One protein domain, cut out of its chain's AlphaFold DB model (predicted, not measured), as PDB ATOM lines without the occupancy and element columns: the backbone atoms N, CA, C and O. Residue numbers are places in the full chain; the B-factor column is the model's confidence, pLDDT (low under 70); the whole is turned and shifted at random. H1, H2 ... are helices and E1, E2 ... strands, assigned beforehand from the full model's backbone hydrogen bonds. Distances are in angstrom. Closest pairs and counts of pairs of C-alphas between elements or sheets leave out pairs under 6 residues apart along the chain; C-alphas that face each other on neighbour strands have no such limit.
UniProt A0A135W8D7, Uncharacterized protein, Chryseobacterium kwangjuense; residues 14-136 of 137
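AT A GLANCE: This is residues 14 to 136 of the 137 residues of an uncharacterized protein of Chryseobacterium kwangjuense (UniProt A0A135W8D7). A four-stranded sheet has one long helix, H5, over one face, running along E3 and E4 and on past them; H1 crosses E2 near one end of the sheet, while H3 packs on edge strand E4. The 123 printed residues hold H1 E1 E2 E3 H2 H3 H4 E4 H5, mixed in class, with the antiparallel sheet ordered E1 - E2 - E3 - E4. The whole is compact, radius of gyration of the C-alphas 14.9 A, but elongated, spanning 47 by 29 by 23 A.

HOW THE PARTS SIT: E1, residues 23 to 26, E2, 33 to 39, and E3, 47 to 54, form a meander, each strand the antiparallel neighbour of the one before; N 24 and O 36 are 2.8 A apart, N 35 and O 51 3.1 A. E4, residues 108 to 112, follows E3 across the sheet, with N 52 and O 110 2.9 A apart. H5, residues 115 to 134, is on the sheet at a height of 10.1 A. H1, residues 14 to 21, runs across E2 at 66 degrees on the local plane. H3, residues 77 to 91, is on the sheet, Gly 77 and Cys 108 having C-alphas 4.2 A apart; with H1 and H5 it gives two layers, helices on one face of a sheet. The hub H5 touches H3 about perpendicular at 77 degrees, closest C-alphas Cys 91 and Cys 124, 6.1 A. H5 only just touches H2, residues 59 to 70, and H4, residues 93 to 96, with 3 pairs of C-alphas within 8 A each, the closest Ser 64 and Ile 132, 6.5 A, and Thr 95 and Ala 117, 5.4 A. In H1, H3 and H5 every O i to N i+4 pair is within hydrogen-bond range, in H2 6 of 8; H4 is too short for one.

IN THESE COORDINATES: H1 begins at C-alpha 14 (9.218, 45.688, -80.951). H5, 29.0 A long, ends at C-alpha 134 (-20.708, 38.701, -96.748); E3 measures 23.0 A, H3 20.1 A.

THE WHOLE: The printed part has no cut, and the link H4 to E4 is long. Residues 40 to 46 and 136 are under pLDDT 70.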
ATOM      1  N   ILE A  14       9.068  45.997 -79.515       83.31
ATOM      2  CA  ILE A  14       9.218  45.688 -80.951       83.31
ATOM      3  C   ILE A  14      10.390  46.421 -81.620       83.31
ATOM      4  O   ILE A  14      11.053  45.872 -82.492       83.31
ATOM      5  N   PHE A  15      10.677  47.653 -81.202       81.94
ATOM      6  CA  PHE A  15      11.786  48.429 -81.750       81.94
ATOM      7  C   PHE A  15      13.155  47.886 -81.330       81.94
ATOM      8  O   PHE A  15      14.062  47.864 -82.157       81.94
ATOM      9  N   GLU A  16      13.304  47.432 -80.083       85.38
ATOM     10  CA  GLU A  16      14.545  46.813 -79.603       85.38
ATOM     11  C   GLU A  16      14.764  45.473 -80.311       85.38
ATOM     12  O   GLU A  16      15.839  45.245 -80.862       85.38
ATOM     13  N   ILE A  17      13.711  44.651 -80.410       87.25
ATOM     14  CA  ILE A  17      13.746  43.366 -81.125       87.25
ATOM     15  C   ILE A  17      14.201  43.573 -82.572       87.25
ATOM     16  O   ILE A  17      15.174  42.968 -83.013       87.25
ATOM     17  N   VAL A  18      13.542  44.469 -83.308       88.44
ATOM     18  CA  VAL A  18      13.845  44.694 -84.728       88.44
ATOM     19  C   VAL A  18      15.226  45.340 -84.922       88.44
ATOM     20  O   VAL A  18      15.885  45.058 -85.919       88.44
ATOM     21  N   GLN A  19      15.716  46.162 -83.987       83.88
ATOM     22  CA  GLN A  19      17.087  46.692 -84.049       83.88
ATOM     23  C   GLN A  19      18.156  45.619 -83.790       83.88
ATOM     24  O   GLN A  19      19.225  45.671 -84.405       83.88
ATOM     25  N   GLU A  20      17.899  44.664 -82.893       86.19
ATOM     26  CA  GLU A  20      18.840  43.587 -82.562       86.19
ATOM     27  C   GLU A  20      18.829  42.452 -83.595       86.19
ATOM     28  O   GLU A  20      19.892  41.960 -83.989       86.19
ATOM     29  N   GLU A  21      17.644  42.047 -84.052       88.06
ATOM     30  CA  GLU A  21      17.439  40.886 -84.928       88.06
ATOM     31  C   GLU A  21      17.319  41.268 -86.413       88.06
ATOM     32  O   GLU A  21      17.523  40.435 -87.297       88.06
ATOM     33  N   GLY A  22      17.052  42.543 -86.706       85.62
ATOM     34  CA  GLY A  22      16.855  43.089 -88.052       85.62
ATOM     35  C   GLY A  22      15.404  43.046 -88.538       85.62
ATOM     36  O   GLY A  22      15.046  43.809 -89.438       85.62
ATOM     37  N   PHE A  23      14.569  42.197 -87.936       91.31
ATOM     38  CA  PHE A  23      13.162  42.024 -88.285       91.31
ATOM     39  C   PHE A  23      12.359  41.442 -87.116       91.31
ATOM     40  O   PHE A  23      12.915  40.976 -86.125       91.31
ATOM     41  N   TRP A  24      11.039  41.474 -87.248       93.25
ATOM     42  CA  TRP A  24      10.080  40.740 -86.430       93.25
ATOM     43  C   TRP A  24       8.954  40.256 -87.334       93.25
ATOM     44  O   TRP A  24       8.506  40.999 -88.205       93.25
ATOM     45  N   GLU A  25       8.466  39.043 -87.112       93.25
ATOM     46  CA  GLU A  25       7.420  38.440 -87.933       93.25
ATOM     47  C   GLU A  25       6.421  37.640 -87.092       93.25
ATOM     48  O   GLU A  25       6.735  37.168 -85.997       93.25
ATOM     49  N   THR A  26       5.204  37.474 -87.610       90.38
ATOM     50  CA  THR A  26       4.195  36.589 -87.020       90.38
ATOM     51  C   THR A  26       3.307  35.938 -88.081       90.38
ATOM     52  O   THR A  26       2.892  36.573 -89.057       90.38
ATOM     53  N   ASP A  27       2.984  34.663 -87.855       85.62
ATOM     54  CA  ASP A  27       2.034  33.857 -88.625       85.62
ATOM     55  C   ASP A  27       0.713  33.604 -87.870       85.62
ATOM     56  O   ASP A  27      -0.176  32.914 -88.378       85.62
ATOM     57  N   GLU A  28       0.524  34.208 -86.689       86.50
ATOM     58  CA  GLU A  28      -0.696  34.060 -85.875       86.50
ATOM     59  C   GLU A  28      -1.968  34.509 -86.617       86.50
ATOM     60  O   GLU A  28      -3.079  34.088 -86.281       86.50
ATOM     61  N   TYR A  29      -1.803  35.327 -87.659       84.50
ATOM     62  CA  TYR A  29      -2.867  35.890 -88.492       84.50
ATOM     63  C   TYR A  29      -3.031  35.161 -89.829       84.50
ATOM     64  O   TYR A  29      -3.622  35.722 -90.759       84.50
ATOM     65  N   ALA A  30      -2.554  33.914 -89.931       84.38
ATOM     66  CA  ALA A  30      -2.693  33.084 -91.122       84.38
ATOM     67  C   ALA A  30      -4.115  33.175 -91.736       84.38
ATOM     68  O   ALA A  30      -5.123  33.101 -91.019       84.38
ATOM     69  N   PRO A  31      -4.228  33.353 -93.066       90.31
ATOM     70  CA  PRO A  31      -3.178  33.218 -94.078       90.31
ATOM     71  C   PRO A  31      -2.363  34.503 -94.325       90.31
ATOM     72  O   PRO A  31      -1.643  34.579 -95.317       90.31
ATOM     73  N   PHE A  32      -2.493  35.520 -93.469       93.00
ATOM     74  CA  PHE A  32      -1.690  36.735 -93.552       93.00
ATOM     75  C   PHE A  32      -0.415  36.591 -92.733       93.00
ATOM     76  O   PHE A  32      -0.453  36.235 -91.556       93.00
ATOM     77  N   PHE A  33       0.697  36.917 -93.369       94.00
ATOM     78  CA  PHE A  33       2.002  37.039 -92.756       94.00
ATOM     79  C   PHE A  33       2.281  38.512 -92.480       94.00
ATOM     80  O   PHE A  33       2.126  39.353 -93.370       94.00
ATOM     81  N   ILE A  34       2.638  38.831 -91.241       94.38
ATOM     82  CA  ILE A  34       2.942  40.199 -90.826       94.38
ATOM     83  C   ILE A  34       4.421  40.270 -90.501       94.38
ATOM     84  O   ILE A  34       4.908  39.473 -89.705       94.38
ATOM     85  N   GLU A  35       5.104  41.248 -91.079       94.31
ATOM     86  CA  GLU A  35       6.543  41.424 -90.917       94.31
ATOM     87  C   GLU A  35       6.872  42.901 -90.698       94.31
ATOM     88  O   GLU A  35       6.325  43.785 -91.367       94.31
ATOM     89  N   ILE A  36       7.767  43.173 -89.753       93.25
ATOM     90  CA  ILE A  36       8.306  44.492 -89.441       93.25
ATOM     91  C   ILE A  36       9.816  44.418 -89.628       93.25
ATOM     92  O   ILE A  36      10.499  43.727 -88.882       93.25
ATOM     93  N   ASN A  37      10.341  45.157 -90.599       91.06
ATOM     94  CA  ASN A  37      11.771  45.197 -90.892       91.06
ATOM     95  C   ASN A  37      12.395  46.511 -90.449       91.06
ATOM     96  O   ASN A  37      11.783  47.575 -90.574       91.06
ATOM     97  N   PHE A  38      13.655  46.455 -90.027       87.31
ATOM     98  CA  PHE A  38      14.476  47.653 -89.943       87.31
ATOM     99  C   PHE A  38      14.881  48.097 -91.352       87.31
ATOM    100  O   PHE A  38      15.542  47.355 -92.083       87.31
ATOM    101  N   VAL A  39      14.538  49.323 -91.735       83.25
ATOM    102  CA  VAL A  39      14.982  49.929 -92.991       83.25
ATOM    103  C   VAL A  39      15.836  51.153 -92.711       83.25
ATOM    104  O   VAL A  39      15.602  51.939 -91.796       83.25
ATOM    105  N   LYS A  40      16.885  51.326 -93.513       69.00
ATOM    106  CA  LYS A  40      17.760  52.486 -93.370       69.00
ATOM    107  C   LYS A  40      17.010  53.733 -93.844       69.00
ATOM    108  O   LYS A  40      16.921  53.976 -95.044       69.00
ATOM    109  N   GLY A  41      16.474  54.461 -92.876       65.88
ATOM    110  CA  GLY A  41      15.608  55.613 -93.060       65.88
ATOM    111  C   GLY A  41      16.313  56.965 -93.075       65.88
ATOM    112  O   GLY A  41      17.545  57.048 -93.015       65.88
ATOM    113  N   ASP A  42      15.501  58.021 -93.119       58.97
ATOM    114  CA  ASP A  42      15.946  59.421 -93.018       58.97
ATOM    115  C   ASP A  42      16.185  59.860 -91.560       58.97
ATOM    116  O   ASP A  42      16.786  60.910 -91.303       58.97
ATOM    117  N   THR A  43      15.719  59.070 -90.593       62.88
ATOM    118  CA  THR A  43      15.941  59.297 -89.164       62.88
ATOM    119  C   THR A  43      17.318  58.777 -88.727       62.88
ATOM    120  O   THR A  43      17.843  57.806 -89.273       62.88
ATOM    121  N   GLU A  44      17.929  59.412 -87.714       55.47
ATOM    122  CA  GLU A  44      19.220  58.955 -87.155       55.47
ATOM    123  C   GLU A  44      19.140  57.536 -86.561       55.47
ATOM    124  O   GLU A  44      20.162  56.859 -86.457       55.47
ATOM    125  N   GLU A  45      17.932  57.084 -86.214       58.16
ATOM    126  CA  GLU A  45      17.652  55.770 -85.628       58.16
ATOM    127  C   GLU A  45      17.258  54.712 -86.672       58.16
ATOM    128  O   GLU A  45      17.204  53.538 -86.325       58.16
ATOM    129  N   GLY A  46      17.064  55.095 -87.942       62.34
ATOM    130  CA  GLY A  46      16.472  54.250 -88.982       62.34
ATOM    131  C   GLY A  46      14.946  54.170 -88.889       62.34
ATOM    132  O   GLY A  46      14.350  54.476 -87.860       62.34
ATOM    133  N   ASP A  47      14.310  53.773 -89.987       80.62
ATOM    134  CA  ASP A  47      12.853  53.675 -90.077       80.62
ATOM    135  C   ASP A  47      12.428  52.199 -90.018       80.62
ATOM    136  O   ASP A  47      13.233  51.287 -90.217       80.62
ATOM    137  N   PHE A  48      11.154  51.943 -89.738       88.12
ATOM    138  CA  PHE A  48      10.599  50.589 -89.706       88.12
ATOM    139  C   PHE A  48       9.661  50.410 -90.886       88.12
ATOM    140  O   PHE A  48       8.813  51.266 -91.118       88.12
ATOM    141  N   LEU A  49       9.790  49.304 -91.612       92.19
ATOM    142  CA  LEU A  49       8.875  48.932 -92.680       92.19
ATOM    143  C   LEU A  49       7.909  47.877 -92.151       92.19
ATOM    144  O   LEU A  49       8.306  46.743 -91.899       92.19
ATOM    145  N   PHE A  50       6.650  48.260 -91.988       93.94
ATOM    146  CA  PHE A  50       5.574  47.378 -91.555       93.94
ATOM    147  C   PHE A  50       4.873  46.816 -92.788       93.94
ATOM    148  O   PHE A  50       4.423  47.598 -93.627       93.94
ATOM    149  N   SER A  51       4.751  45.497 -92.904       95.50
ATOM    150  CA  SER A  51       4.172  44.845 -94.078       95.50
ATOM    151  C   SER A  51       3.160  43.757 -93.731       95.50
ATOM    152  O   SER A  51       3.219  43.126 -92.674       95.50
ATOM    153  N   VAL A  52       2.210  43.560 -94.644       96.12
ATOM    154  CA  VAL A  52       1.299  42.415 -94.677       96.12
ATOM    155  C   VAL A  52       1.478  41.714 -96.010       96.12
ATOM    156  O   VAL A  52       1.394  42.346 -97.066       96.12
ATOM    157  N   GLN A  53       1.670  40.404 -95.950       96.69
ATOM    158  CA  GLN A  53       1.868  39.547 -97.107       96.69
ATOM    159  C   GLN A  53       0.905  38.365 -97.058       96.69
ATOM    160  O   GLN A  53       0.544  37.882 -95.985       96.69
ATOM    161  N   PHE A  54       0.463  37.889 -98.214       96.38
ATOM    162  CA  PHE A  54      -0.284  36.636 -98.319       96.38
ATOM    163  C   PHE A  54      -0.113  36.022 -99.705       96.38
ATOM    164  O   PHE A  54       0.193  36.734-100.664       96.38
ATOM    165  N   ASP A  55      -0.347  34.712 -99.799       96.88
ATOM    166  CA  ASP A  55      -0.371  33.958-101.054       96.88
ATOM    167  C   ASP A  55      -1.815  33.847-101.581       96.88
ATOM    168  O   ASP A  55      -2.623  33.099-101.008       96.88
ATOM    169  N   PRO A  56      -2.168  34.546-102.678       96.38
ATOM    170  CA  PRO A  56      -3.467  34.418-103.334       96.38
ATOM    171  C   PRO A  56      -3.826  33.014-103.812       96.38
ATOM    172  O   PRO A  56      -5.009  32.716-103.972       96.38
ATOM    173  N   GLY A  57      -2.834  32.180-104.109       95.25
ATOM    174  CA  GLY A  57      -2.997  30.805-104.567       95.25
ATOM    175  C   GLY A  57      -3.320  29.820-103.445       95.25
ATOM    176  O   GLY A  57      -3.719  28.689-103.734       95.25
ATOM    177  N   SER A  58      -3.192  30.233-102.181       94.69
ATOM    178  CA  SER A  58      -3.545  29.387-101.041       94.69
ATOM    179  C   SER A  58      -5.052  29.104-100.977       94.69
ATOM    180  O   SER A  58      -5.901  29.884-101.427       94.69
ATOM    181  N   SER A  59      -5.398  27.945-100.411       94.12
ATOM    182  CA  SER A  59      -6.774  27.428-100.369       94.12
ATOM    183  C   SER A  59      -7.758  28.367 -99.657       94.12
ATOM    184  O   SER A  59      -8.955  28.406 -99.951       94.12
ATOM    185  N   GLU A  60      -7.238  29.177 -98.743       92.25
ATOM    186  CA  GLU A  60      -7.925  30.156 -97.923       92.25
ATOM    187  C   GLU A  60      -8.512  31.304 -98.757       92.25
ATOM    188  O   GLU A  60      -9.518  31.903 -98.356       92.25
ATOM    189  N   PHE A  61      -7.940  31.581 -99.935       94.19
ATOM    190  CA  PHE A  61      -8.401  32.635-100.839       94.19
ATOM    191  C   PHE A  61      -9.217  32.130-102.029       94.19
ATOM    192  O   PHE A  61      -9.730  32.970-102.764       94.19
ATOM    193  N   GLU A  62      -9.450  30.823-102.209       94.06
ATOM    194  CA  GLU A  62     -10.205  30.287-103.362       94.06
ATOM    195  C   GLU A  62     -11.551  30.996-103.583       94.06
ATOM    196  O   GLU A  62     -11.886  31.409-104.694       94.06
ATOM    197  N   GLN A  63     -12.321  31.191-102.509       92.31
ATOM    198  CA  GLN A  63     -13.605  31.885-102.601       92.31
ATOM    199  C   GLN A  63     -13.415  33.370-102.901       92.31
ATOM    200  O   GLN A  63     -14.079  33.932-103.773       92.31
ATOM    201  N   SER A  64     -12.498  34.030-102.199       94.88
ATOM    202  CA  SER A  64     -12.203  35.446-102.411       94.88
ATOM    203  C   SER A  64     -11.701  35.726-103.836       94.88
ATOM    204  O   SER A  64     -12.086  36.730-104.433       94.88
ATOM    205  N   ASN A  65     -10.955  34.792-104.428       96.44
ATOM    206  CA  ASN A  65     -10.486  34.817-105.813       96.44
ATOM    207  C   ASN A  65     -11.644  34.814-106.814       96.44
ATOM    208  O   ASN A  65     -11.617  35.554-107.802       96.44
ATOM    209  N   ILE A  66     -12.696  34.027-106.566       95.69
ATOM    210  CA  ILE A  66     -13.913  34.053-107.396       95.69
ATOM    211  C   ILE A  66     -14.549  35.447-107.341       95.69
ATOM    212  O   ILE A  66     -14.928  36.006-108.373       95.69
ATOM    213  N   PHE A  67     -14.631  36.035-106.146       95.44
ATOM    214  CA  PHE A  67     -15.202  37.365-105.962       95.44
ATOM    215  C   PHE A  67     -14.405  38.459-106.678       95.44
ATOM    216  O   PHE A  67     -15.004  39.215-107.447       95.44
ATOM    217  N   ILE A  68     -13.088  38.556-106.480       96.19
ATOM    218  CA  ILE A  68     -12.302  39.614-107.138       96.19
ATOM    219  C   ILE A  68     -12.269  39.413-108.660       96.19
ATOM    220  O   ILE A  68     -12.371  40.384-109.409       96.19
ATOM    221  N   SER A  69     -12.276  38.161-109.136       96.94
ATOM    222  CA  SER A  69     -12.335  37.862-110.570       96.94
ATOM    223  C   SER A  69     -13.663  38.273-111.197       96.94
ATOM    224  O   SER A  69     -13.682  38.850-112.284       96.94
ATOM    225  N   SER A  70     -14.779  38.114-110.477       96.31
ATOM    226  CA  SER A  70     -16.080  38.648-110.909       96.31
ATOM    227  C   SER A  70     -16.092  40.176-111.079       96.31
ATOM    228  O   SER A  70     -16.936  40.713-111.798       96.31
ATOM    229  N   ARG A  71     -15.142  40.877-110.444       95.50
ATOM    230  CA  ARG A  71     -14.934  42.328-110.551       95.50
ATOM    231  C   ARG A  71     -13.882  42.718-111.595       95.50
ATOM    232  O   ARG A  71     -13.641  43.906-111.775       95.50
ATOM    233  N   GLY A  72     -13.318  41.742-112.308       97.56
ATOM    234  CA  GLY A  72     -12.370  41.949-113.401       97.56
ATOM    235  C   GLY A  72     -10.895  41.921-113.001       97.56
ATOM    236  O   GLY A  72     -10.069  42.264-113.838       97.56
ATOM    237  N   TYR A  73     -10.564  41.515-111.772       98.06
ATOM    238  CA  TYR A  73      -9.178  41.395-111.308       98.06
ATOM    239  C   TYR A  73      -8.630  39.975-111.508       98.06
ATOM    240  O   TYR A  73      -9.378  38.994-111.510       98.06
ATOM    241  N   GLU A  74      -7.315  39.853-111.668       97.75
ATOM    242  CA  GLU A  74      -6.646  38.551-111.742       97.75
ATOM    243  C   GLU A  74      -6.555  37.872-110.363       97.75
ATOM    244  O   GLU A  74      -6.580  38.520-109.322       97.75
ATOM    245  N   GLN A  75      -6.450  36.540-110.356       97.00
ATOM    246  CA  GLN A  75      -6.364  35.715-109.139       97.00
ATOM    247  C   GLN A  75      -4.902  35.429-108.753       97.00
ATOM    248  O   GLN A  75      -4.527  34.292-108.493       97.00
ATOM    249  N   ASN A  76      -4.059  36.457-108.801       97.75
ATOM    250  CA  ASN A  76      -2.629  36.413-108.483       97.75
ATOM    251  C   ASN A  76      -2.254  37.647-107.645       97.75
ATOM    252  O   ASN A  76      -3.112  38.499-107.393       97.75
ATOM    253  N   GLY A  77      -1.000  37.755-107.196       97.94
ATOM    254  CA  GLY A  77      -0.600  38.865-106.320       97.94
ATOM    255  C   GLY A  77      -0.792  40.242-106.955       97.94
ATOM    256  O   GLY A  77      -1.258  41.155-106.276       97.94
ATOM    257  N   TYR A  78      -0.567  40.383-108.265       97.94
ATOM    258  CA  TYR A  78      -0.817  41.637-108.986       97.94
ATOM    259  C   TYR A  78      -2.303  42.024-108.992       97.94
ATOM    260  O   TYR A  78      -2.651  43.150-108.639       97.94
ATOM    261  N   GLY A  79      -3.196  41.089-109.330       98.25
ATOM    262  CA  GLY A  79      -4.639  41.341-109.344       98.25
ATOM    263  C   GLY A  79      -5.201  41.647-107.955       98.25
ATOM    264  O   GLY A  79      -6.056  42.524-107.806       98.25
ATOM    265  N   TRP A  80      -4.671  40.992-106.920       98.19
ATOM    266  CA  TRP A  80      -4.981  41.320-105.529       98.19
ATOM    267  C   TRP A  80      -4.494  42.708-105.128       98.19
ATOM    268  O   TRP A  80      -5.263  43.445-104.512       98.19
ATOM    269  N   ALA A  81      -3.274  43.093-105.499       98.19
ATOM    270  CA  ALA A  81      -2.749  44.424-105.217       98.19
ATOM    271  C   ALA A  81      -3.593  45.521-105.882       98.19
ATOM    272  O   ALA A  81      -3.947  46.495-105.221       98.19
ATOM    273  N   GLU A  82      -4.003  45.351-107.141       98.25
ATOM    274  CA  GLU A  82      -4.887  46.305-107.831       98.25
ATOM    275  C   GLU A  82      -6.266  46.429-107.157       98.25
ATOM    276  O   GLU A  82      -6.795  47.536-106.968       98.25
ATOM    277  N   PHE A  83      -6.855  45.291-106.779       98.12
ATOM    278  CA  PHE A  83      -8.127  45.253-106.064       98.12
ATOM    279  C   PHE A  83      -8.011  45.944-104.699       98.12
ATOM    280  O   PHE A  83      -8.798  46.843-104.388       98.12
ATOM    281  N   LEU A  84      -7.013  45.564-103.899       97.69
ATOM    282  CA  LEU A  84      -6.796  46.114-102.565       97.69
ATOM    283  C   LEU A  84      -6.425  47.589-102.622       97.69
ATOM    284  O   LEU A  84      -6.934  48.340-101.801       97.69
ATOM    285  N   ALA A  85      -5.644  48.040-103.601       97.56
ATOM    286  CA  ALA A  85      -5.352  49.458-103.776       97.56
ATOM    287  C   ALA A  85      -6.634  50.275-103.987       97.56
ATOM    288  O   ALA A  85      -6.846  51.294-103.331       97.56
ATOM    289  N   THR A  86      -7.543  49.779-104.834       97.00
ATOM    290  CA  THR A  86      -8.846  50.419-105.075       97.00
ATOM    291  C   THR A  86      -9.686  50.498-103.796       97.00
ATOM    292  O   THR A  86     -10.297  51.529-103.504       97.00
ATOM    293  N   GLU A  87      -9.748  49.412-103.026       97.00
ATOM    294  CA  GLU A  87     -10.566  49.351-101.812       97.00
ATOM    295  C   GLU A  87      -9.931  50.114-100.634       97.00
ATOM    296  O   GLU A  87     -10.641  50.806 -99.902       97.00
ATOM    297  N   LEU A  88      -8.604  50.079-100.482       96.38
ATOM    298  CA  LEU A  88      -7.859  50.832 -99.468       96.38
ATOM    299  C   LEU A  88      -7.939  52.336 -99.721       96.38
ATOM    300  O   LEU A  88      -8.195  53.091 -98.783       96.38
ATOM    301  N   GLN A  89      -7.840  52.771-100.982       96.56
ATOM    302  CA  GLN A  89      -8.050  54.172-101.347       96.56
ATOM    303  C   GLN A  89      -9.461  54.654-100.976       96.56
ATOM    304  O   GLN A  89      -9.631  55.798-100.562       96.56
ATOM    305  N   ARG A  90     -10.484  53.797-101.092       95.56
ATOM    306  CA  ARG A  90     -11.857  54.119-100.656       95.56
ATOM    307  C   ARG A  90     -12.005  54.124 -99.138       95.56
ATOM    308  O   ARG A  90     -12.766  54.938 -98.620       95.56
ATOM    309  N   CYS A  91     -11.324  53.212 -98.450       94.38
ATOM    310  CA  CYS A  91     -11.392  53.067 -97.000       94.38
ATOM    311  C   CYS A  91     -10.717  54.241 -96.274       94.38
ATOM    312  O   CYS A  91     -11.338  54.868 -95.416       94.38
ATOM    313  N   SER A  92      -9.480  54.575 -96.651       93.69
ATOM    314  CA  SER A  92      -8.732  55.710 -96.104       93.69
ATOM    315  C   SER A  92      -7.846  56.350 -97.183       93.69
ATOM    316  O   SER A  92      -6.693  55.947 -97.362       93.69
ATOM    317  N   PRO A  93      -8.344  57.385 -97.892       92.62
ATOM    318  CA  PRO A  93      -7.580  58.061 -98.941       92.62
ATOM    319  C   PRO A  93      -6.259  58.665 -98.446       92.62
ATOM    320  O   PRO A  93      -5.279  58.665 -99.178       92.62
ATOM    321  N   GLN A  94      -6.234  59.175 -97.209       90.75
ATOM    322  CA  GLN A  94      -5.040  59.795 -96.622       90.75
ATOM    323  C   GLN A  94      -3.962  58.758 -96.305       90.75
ATOM    324  O   GLN A  94      -2.788  58.992 -96.565       90.75
ATOM    325  N   THR A  95      -4.359  57.603 -95.766       89.19
ATOM    326  CA  THR A  95      -3.430  56.505 -95.471       89.19
ATOM    327  C   THR A  95      -2.881  55.893 -96.751       89.19
ATOM    328  O   THR A  95      -1.699  55.572 -96.808       89.19
ATOM    329  N   PHE A  96      -3.716  55.770 -97.784       93.00
ATOM    330  CA  PHE A  96      -3.347  55.143 -99.051       93.00
ATOM    331  C   PHE A  96      -2.095  55.756 -99.699       93.00
ATOM    332  O   PHE A  96      -1.278  55.017-100.231       93.00
ATOM    333  N   GLU A  97      -1.902  57.076 -99.607       92.12
ATOM    334  CA  GLU A  97      -0.714  57.752-100.163       92.12
ATOM    335  C   GLU A  97       0.608  57.327 -99.502       92.12
ATOM    336  O   GLU A  97       1.673  57.556-100.067       92.12
ATOM    337  N   SER A  98       0.543  56.713 -98.318       92.25
ATOM    338  CA  SER A  98       1.702  56.220 -97.563       92.25
ATOM    339  C   SER A  98       1.908  54.705 -97.666       92.25
ATOM    340  O   SER A  98       2.756  54.160 -96.956       92.25
ATOM    341  N   LEU A  99       1.106  54.023 -98.493       95.56
ATOM    342  CA  LEU A  99       1.206  52.585 -98.717       95.56
ATOM    343  C   LEU A  99       2.048  52.292 -99.958       95.56
ATOM    344  O   LEU A  99       1.866  52.899-101.014       95.56
ATOM    345  N   GLU A 100       2.913  51.300 -99.837       95.88
ATOM    346  CA  GLU A 100       3.696  50.728-100.921       95.88
ATOM    347  C   GLU A 100       3.147  49.339-101.242       95.88
ATOM    348  O   GLU A 100       2.862  48.549-100.346       95.88
ATOM    349  N   PHE A 101       2.970  49.047-102.528       96.50
ATOM    350  CA  PHE A 101       2.532  47.741-103.007       96.50
ATOM    351  C   PHE A 101       3.690  47.121-103.779       96.50
ATOM    352  O   PHE A 101       4.150  47.715-104.754       96.50
ATOM    353  N   ASP A 102       4.120  45.934-103.364       95.06
ATOM    354  CA  ASP A 102       5.201  45.185-104.015       95.06
ATOM    355  C   ASP A 102       4.765  43.736-104.294       95.06
ATOM    356  O   ASP A 102       5.222  42.792-103.649       95.06
ATOM    357  N   PRO A 103       3.756  43.536-105.163       95.75
ATOM    358  CA  PRO A 103       3.253  42.208-105.466       95.75
ATOM    359  C   PRO A 103       4.182  41.432-106.404       95.75
ATOM    360  O   PRO A 103       4.768  41.974-107.338       95.75
ATOM    361  N   GLU A 104       4.163  40.119-106.234       95.56
ATOM    362  CA  GLU A 104       4.656  39.129-107.182       95.56
ATOM    363  C   GLU A 104       3.506  38.211-107.613       95.56
ATOM    364  O   GLU A 104       2.409  38.255-107.060       95.56
ATOM    365  N   ALA A 105       3.717  37.341-108.604       93.62
ATOM    366  CA  ALA A 105       2.647  36.449-109.067       93.62
ATOM    367  C   ALA A 105       2.043  35.595-107.928       93.62
ATOM    368  O   ALA A 105       0.825  35.418-107.872       93.62
ATOM    369  N   GLU A 106       2.888  35.113-107.016       96.25
ATOM    370  CA  GLU A 106       2.525  34.215-105.911       96.25
ATOM    371  C   GLU A 106       2.337  34.945-104.569       96.25
ATOM    372  O   GLU A 106       1.903  34.333-103.601       96.25
ATOM    373  N   THR A 107       2.603  36.256-104.501       96.69
ATOM    374  CA  THR A 107       2.568  37.010-103.238       96.69
ATOM    375  C   THR A 107       1.950  38.383-103.446       96.69
ATOM    376  O   THR A 107       2.390  39.150-104.295       96.69
ATOM    377  N   CYS A 108       0.957  38.749-102.640       97.75
ATOM    378  CA  CYS A 108       0.518  40.137-102.527       97.75
ATOM    379  C   CYS A 108       1.168  40.757-101.289       97.75
ATOM    380  O   CYS A 108       0.917  40.276-100.186       97.75
ATOM    381  N   SER A 109       1.956  41.821-101.464       97.19
ATOM    382  CA  SER A 109       2.606  42.556-100.371       97.19
ATOM    383  C   SER A 109       2.142  44.009-100.334       97.19
ATOM    384  O   SER A 109       2.078  44.674-101.373       97.19
ATOM    385  N   ILE A 110       1.812  44.489 -99.136       97.69
ATOM    386  CA  ILE A 110       1.495  45.893 -98.860       97.69
ATOM    387  C   ILE A 110       2.314  46.323 -97.651       97.69
ATOM    388  O   ILE A 110       2.272  45.658 -96.615       97.69
ATOM    389  N   ALA A 111       3.026  47.437 -97.768       96.12
ATOM    390  CA  ALA A 111       3.907  47.933 -96.729       96.12
ATOM    391  C   ALA A 111       3.743  49.433 -96.482       96.12
ATOM    392  O   ALA A 111       3.177  50.169 -97.290       96.12
ATOM    393  N   THR A 112       4.225  49.900 -95.337       93.94
ATOM    394  CA  THR A 112       4.309  51.323 -95.010       93.94
ATOM    395  C   THR A 112       5.378  51.561 -93.955       93.94
ATOM    396  O   THR A 112       5.642  50.698 -93.120       93.94
ATOM    397  N   VAL A 113       5.969  52.756 -93.960       91.81
ATOM    398  CA  VAL A 113       6.914  53.193 -92.918       91.81
ATOM    399  C   VAL A 113       6.236  53.888 -91.732       91.81
ATOM    400  O   VAL A 113       6.882  54.268 -90.758       91.81
ATOM    401  N   SER A 114       4.916  54.077 -91.792       89.69
ATOM    402  CA  SER A 114       4.142  54.734 -90.738       89.69
ATOM    403  C   SER A 114       3.373  53.711 -89.908       89.69
ATOM    404  O   SER A 114       2.456  53.056 -90.400       89.69
ATOM    405  N   LYS A 115       3.685  53.624 -88.608       87.81
ATOM    406  CA  LYS A 115       2.963  52.757 -87.660       87.81
ATOM    407  C   LYS A 115       1.461  53.068 -87.610       87.81
ATOM    408  O   LYS A 115       0.639  52.157 -87.547       87.81
ATOM    409  N   ASP A 116       1.092  54.345 -87.675       89.38
ATOM    410  CA  ASP A 116      -0.316  54.756 -87.690       89.38
ATOM    411  C   ASP A 116      -1.004  54.331 -88.992       89.38
ATOM    412  O   ASP A 116      -2.128  53.824 -88.970       89.38
ATOM    413  N   ALA A 117      -0.318  54.484 -90.130       93.00
ATOM    414  CA  ALA A 117      -0.822  54.012 -91.415       93.00
ATOM    415  C   ALA A 117      -0.992  52.490 -91.428       93.00
ATOM    416  O   ALA A 117      -1.987  51.996 -91.958       93.00
ATOM    417  N   PHE A 118      -0.067  51.762 -90.802       92.69
ATOM    418  CA  PHE A 118      -0.111  50.310 -90.692       92.69
ATOM    419  C   PHE A 118      -1.344  49.834 -89.917       92.69
ATOM    420  O   PHE A 118      -2.085  48.985 -90.411       92.69
ATOM    421  N   HIS A 119      -1.643  50.433 -88.759       90.88
ATOM    422  CA  HIS A 119      -2.864  50.099 -88.016       90.88
ATOM    423  C   HIS A 119      -4.136  50.385 -88.826       90.88
ATOM    424  O   HIS A 119      -5.021  49.533 -88.903       90.88
ATOM    425  N   ILE A 120      -4.218  51.541 -89.493       93.25
ATOM    426  CA  ILE A 120      -5.378  51.879 -90.336       93.25
ATOM    427  C   ILE A 120      -5.503  50.901 -91.515       93.25
ATOM    428  O   ILE A 120      -6.607  50.482 -91.865       93.25
ATOM    429  N   MET A 121      -4.382  50.511 -92.127       94.69
ATOM    430  CA  MET A 121      -4.354  49.512 -93.194       94.69
ATOM    431  C   MET A 121      -4.930  48.179 -92.709       94.69
ATOM    432  O   MET A 121      -5.802  47.628 -93.378       94.69
ATOM    433  N   LEU A 122      -4.508  47.688 -91.541       93.12
ATOM    434  CA  LEU A 122      -5.023  46.454 -90.945       93.12
ATOM    435  C   LEU A 122      -6.535  46.507 -90.688       93.12
ATOM    436  O   LEU A 122      -7.261  45.581 -91.060       93.12
ATOM    437  N   GLU A 123      -7.034  47.611 -90.129       92.31
ATOM    438  CA  GLU A 123      -8.472  47.826 -89.927       92.31
ATOM    439  C   GLU A 123      -9.244  47.805 -91.256       92.31
ATOM    440  O   GLU A 123     -10.313  47.188 -91.372       92.31
ATOM    441  N   CYS A 124      -8.706  48.456 -92.290       94.44
ATOM    442  CA  CYS A 124      -9.299  48.450 -93.621       94.44
ATOM    443  C   CYS A 124      -9.298  47.050 -94.243       94.44
ATOM    444  O   CYS A 124     -10.339  46.613 -94.737       94.44
ATOM    445  N   LEU A 125      -8.178  46.322 -94.185       94.25
ATOM    446  CA  LEU A 125      -8.072  44.951 -94.689       94.25
ATOM    447  C   LEU A 125      -9.082  44.033 -93.994       94.25
ATOM    448  O   LEU A 125      -9.830  43.327 -94.675       94.25
ATOM    449  N   GLN A 126      -9.201  44.111 -92.665       92.25
ATOM    450  CA  GLN A 126     -10.207  43.362 -91.907       92.25
ATOM    451  C   GLN A 126     -11.619  43.590 -92.461       92.25
ATOM    452  O   GLN A 126     -12.378  42.642 -92.691       92.25
ATOM    453  N   ASN A 127     -11.979  44.850 -92.702       91.62
ATOM    454  CA  ASN A 127     -13.295  45.206 -93.220       91.62
ATOM    455  C   ASN A 127     -13.493  44.754 -94.673       91.62
ATOM    456  O   ASN A 127     -14.565  44.245 -95.008       91.62
ATOM    457  N   ILE A 128     -12.474  44.880 -95.524       93.81
ATOM    458  CA  ILE A 128     -12.508  44.427 -96.922       93.81
ATOM    459  C   ILE A 128     -12.763  42.919 -96.975       93.81
ATOM    460  O   ILE A 128     -13.742  42.486 -97.588       93.81
ATOM    461  N   PHE A 129     -11.962  42.114 -96.274       92.12
ATOM    462  CA  PHE A 129     -12.120  40.658 -96.272       92.12
ATOM    463  C   PHE A 129     -13.441  40.203 -95.640       92.12
ATOM    464  O   PHE A 129     -14.077  39.266 -96.135       92.12
ATOM    465  N   ARG A 130     -13.931  40.904 -94.608       90.19
ATOM    466  CA  ARG A 130     -15.282  40.679 -94.069       90.19
ATOM    467  C   ARG A 130     -16.363  40.938 -95.128       90.19
ATOM    468  O   ARG A 130     -17.278  40.126 -95.270       90.19
ATOM    469  N   ASN A 131     -16.253  42.021 -95.895       89.56
ATOM    470  CA  ASN A 131     -17.226  42.388 -96.929       89.56
ATOM    471  C   ASN A 131     -17.232  41.417 -98.117       89.56
ATOM    472  O   ASN A 131     -18.310  41.089 -98.626       89.56
ATOM    473  N   ILE A 132     -16.061  40.920 -98.531       90.50
ATOM    474  CA  ILE A 132     -15.945  39.858 -99.545       90.50
ATOM    475  C   ILE A 132     -16.770  38.646 -99.108       90.50
ATOM    476  O   ILE A 132     -17.628  38.177 -99.853       90.50
ATOM    477  N   ARG A 133     -16.585  38.199 -97.862       84.00
ATOM    478  CA  ARG A 133     -17.280  37.031 -97.311       84.00
ATOM    479  C   ARG A 133     -18.794  37.221 -97.200       84.00
ATOM    480  O   ARG A 133     -19.543  36.284 -97.457       84.00
ATOM    481  N   ILE A 134     -19.263  38.408 -96.811       81.31
ATOM    482  CA  ILE A 134     -20.708  38.701 -96.748       81.31
ATOM    483  C   ILE A 134     -21.326  38.651 -98.145       81.31
ATOM    484  O   ILE A 134     -22.416  38.119 -98.301       81.31
ATOM    485  N   SER A 135     -20.616  39.145 -99.159       75.00
ATOM    486  CA  SER A 135     -21.104  39.196-100.544       75.00
ATOM    487  C   SER A 135     -21.241  37.821-101.213       75.00
ATOM    488  O   SER A 135     -21.716  37.741-102.343       75.00
ATOM    489  N   GLN A 136     -20.794  36.756-100.543       64.06
ATOM    490  CA  GLN A 136     -20.841  35.370-101.015       64.06
ATOM    491  C   GLN A 136     -21.928  34.523-100.335       64.06
ATOM    492  O   GLN A 136     -22.152  33.394-100.772       64.06
TER     493      GLN A 136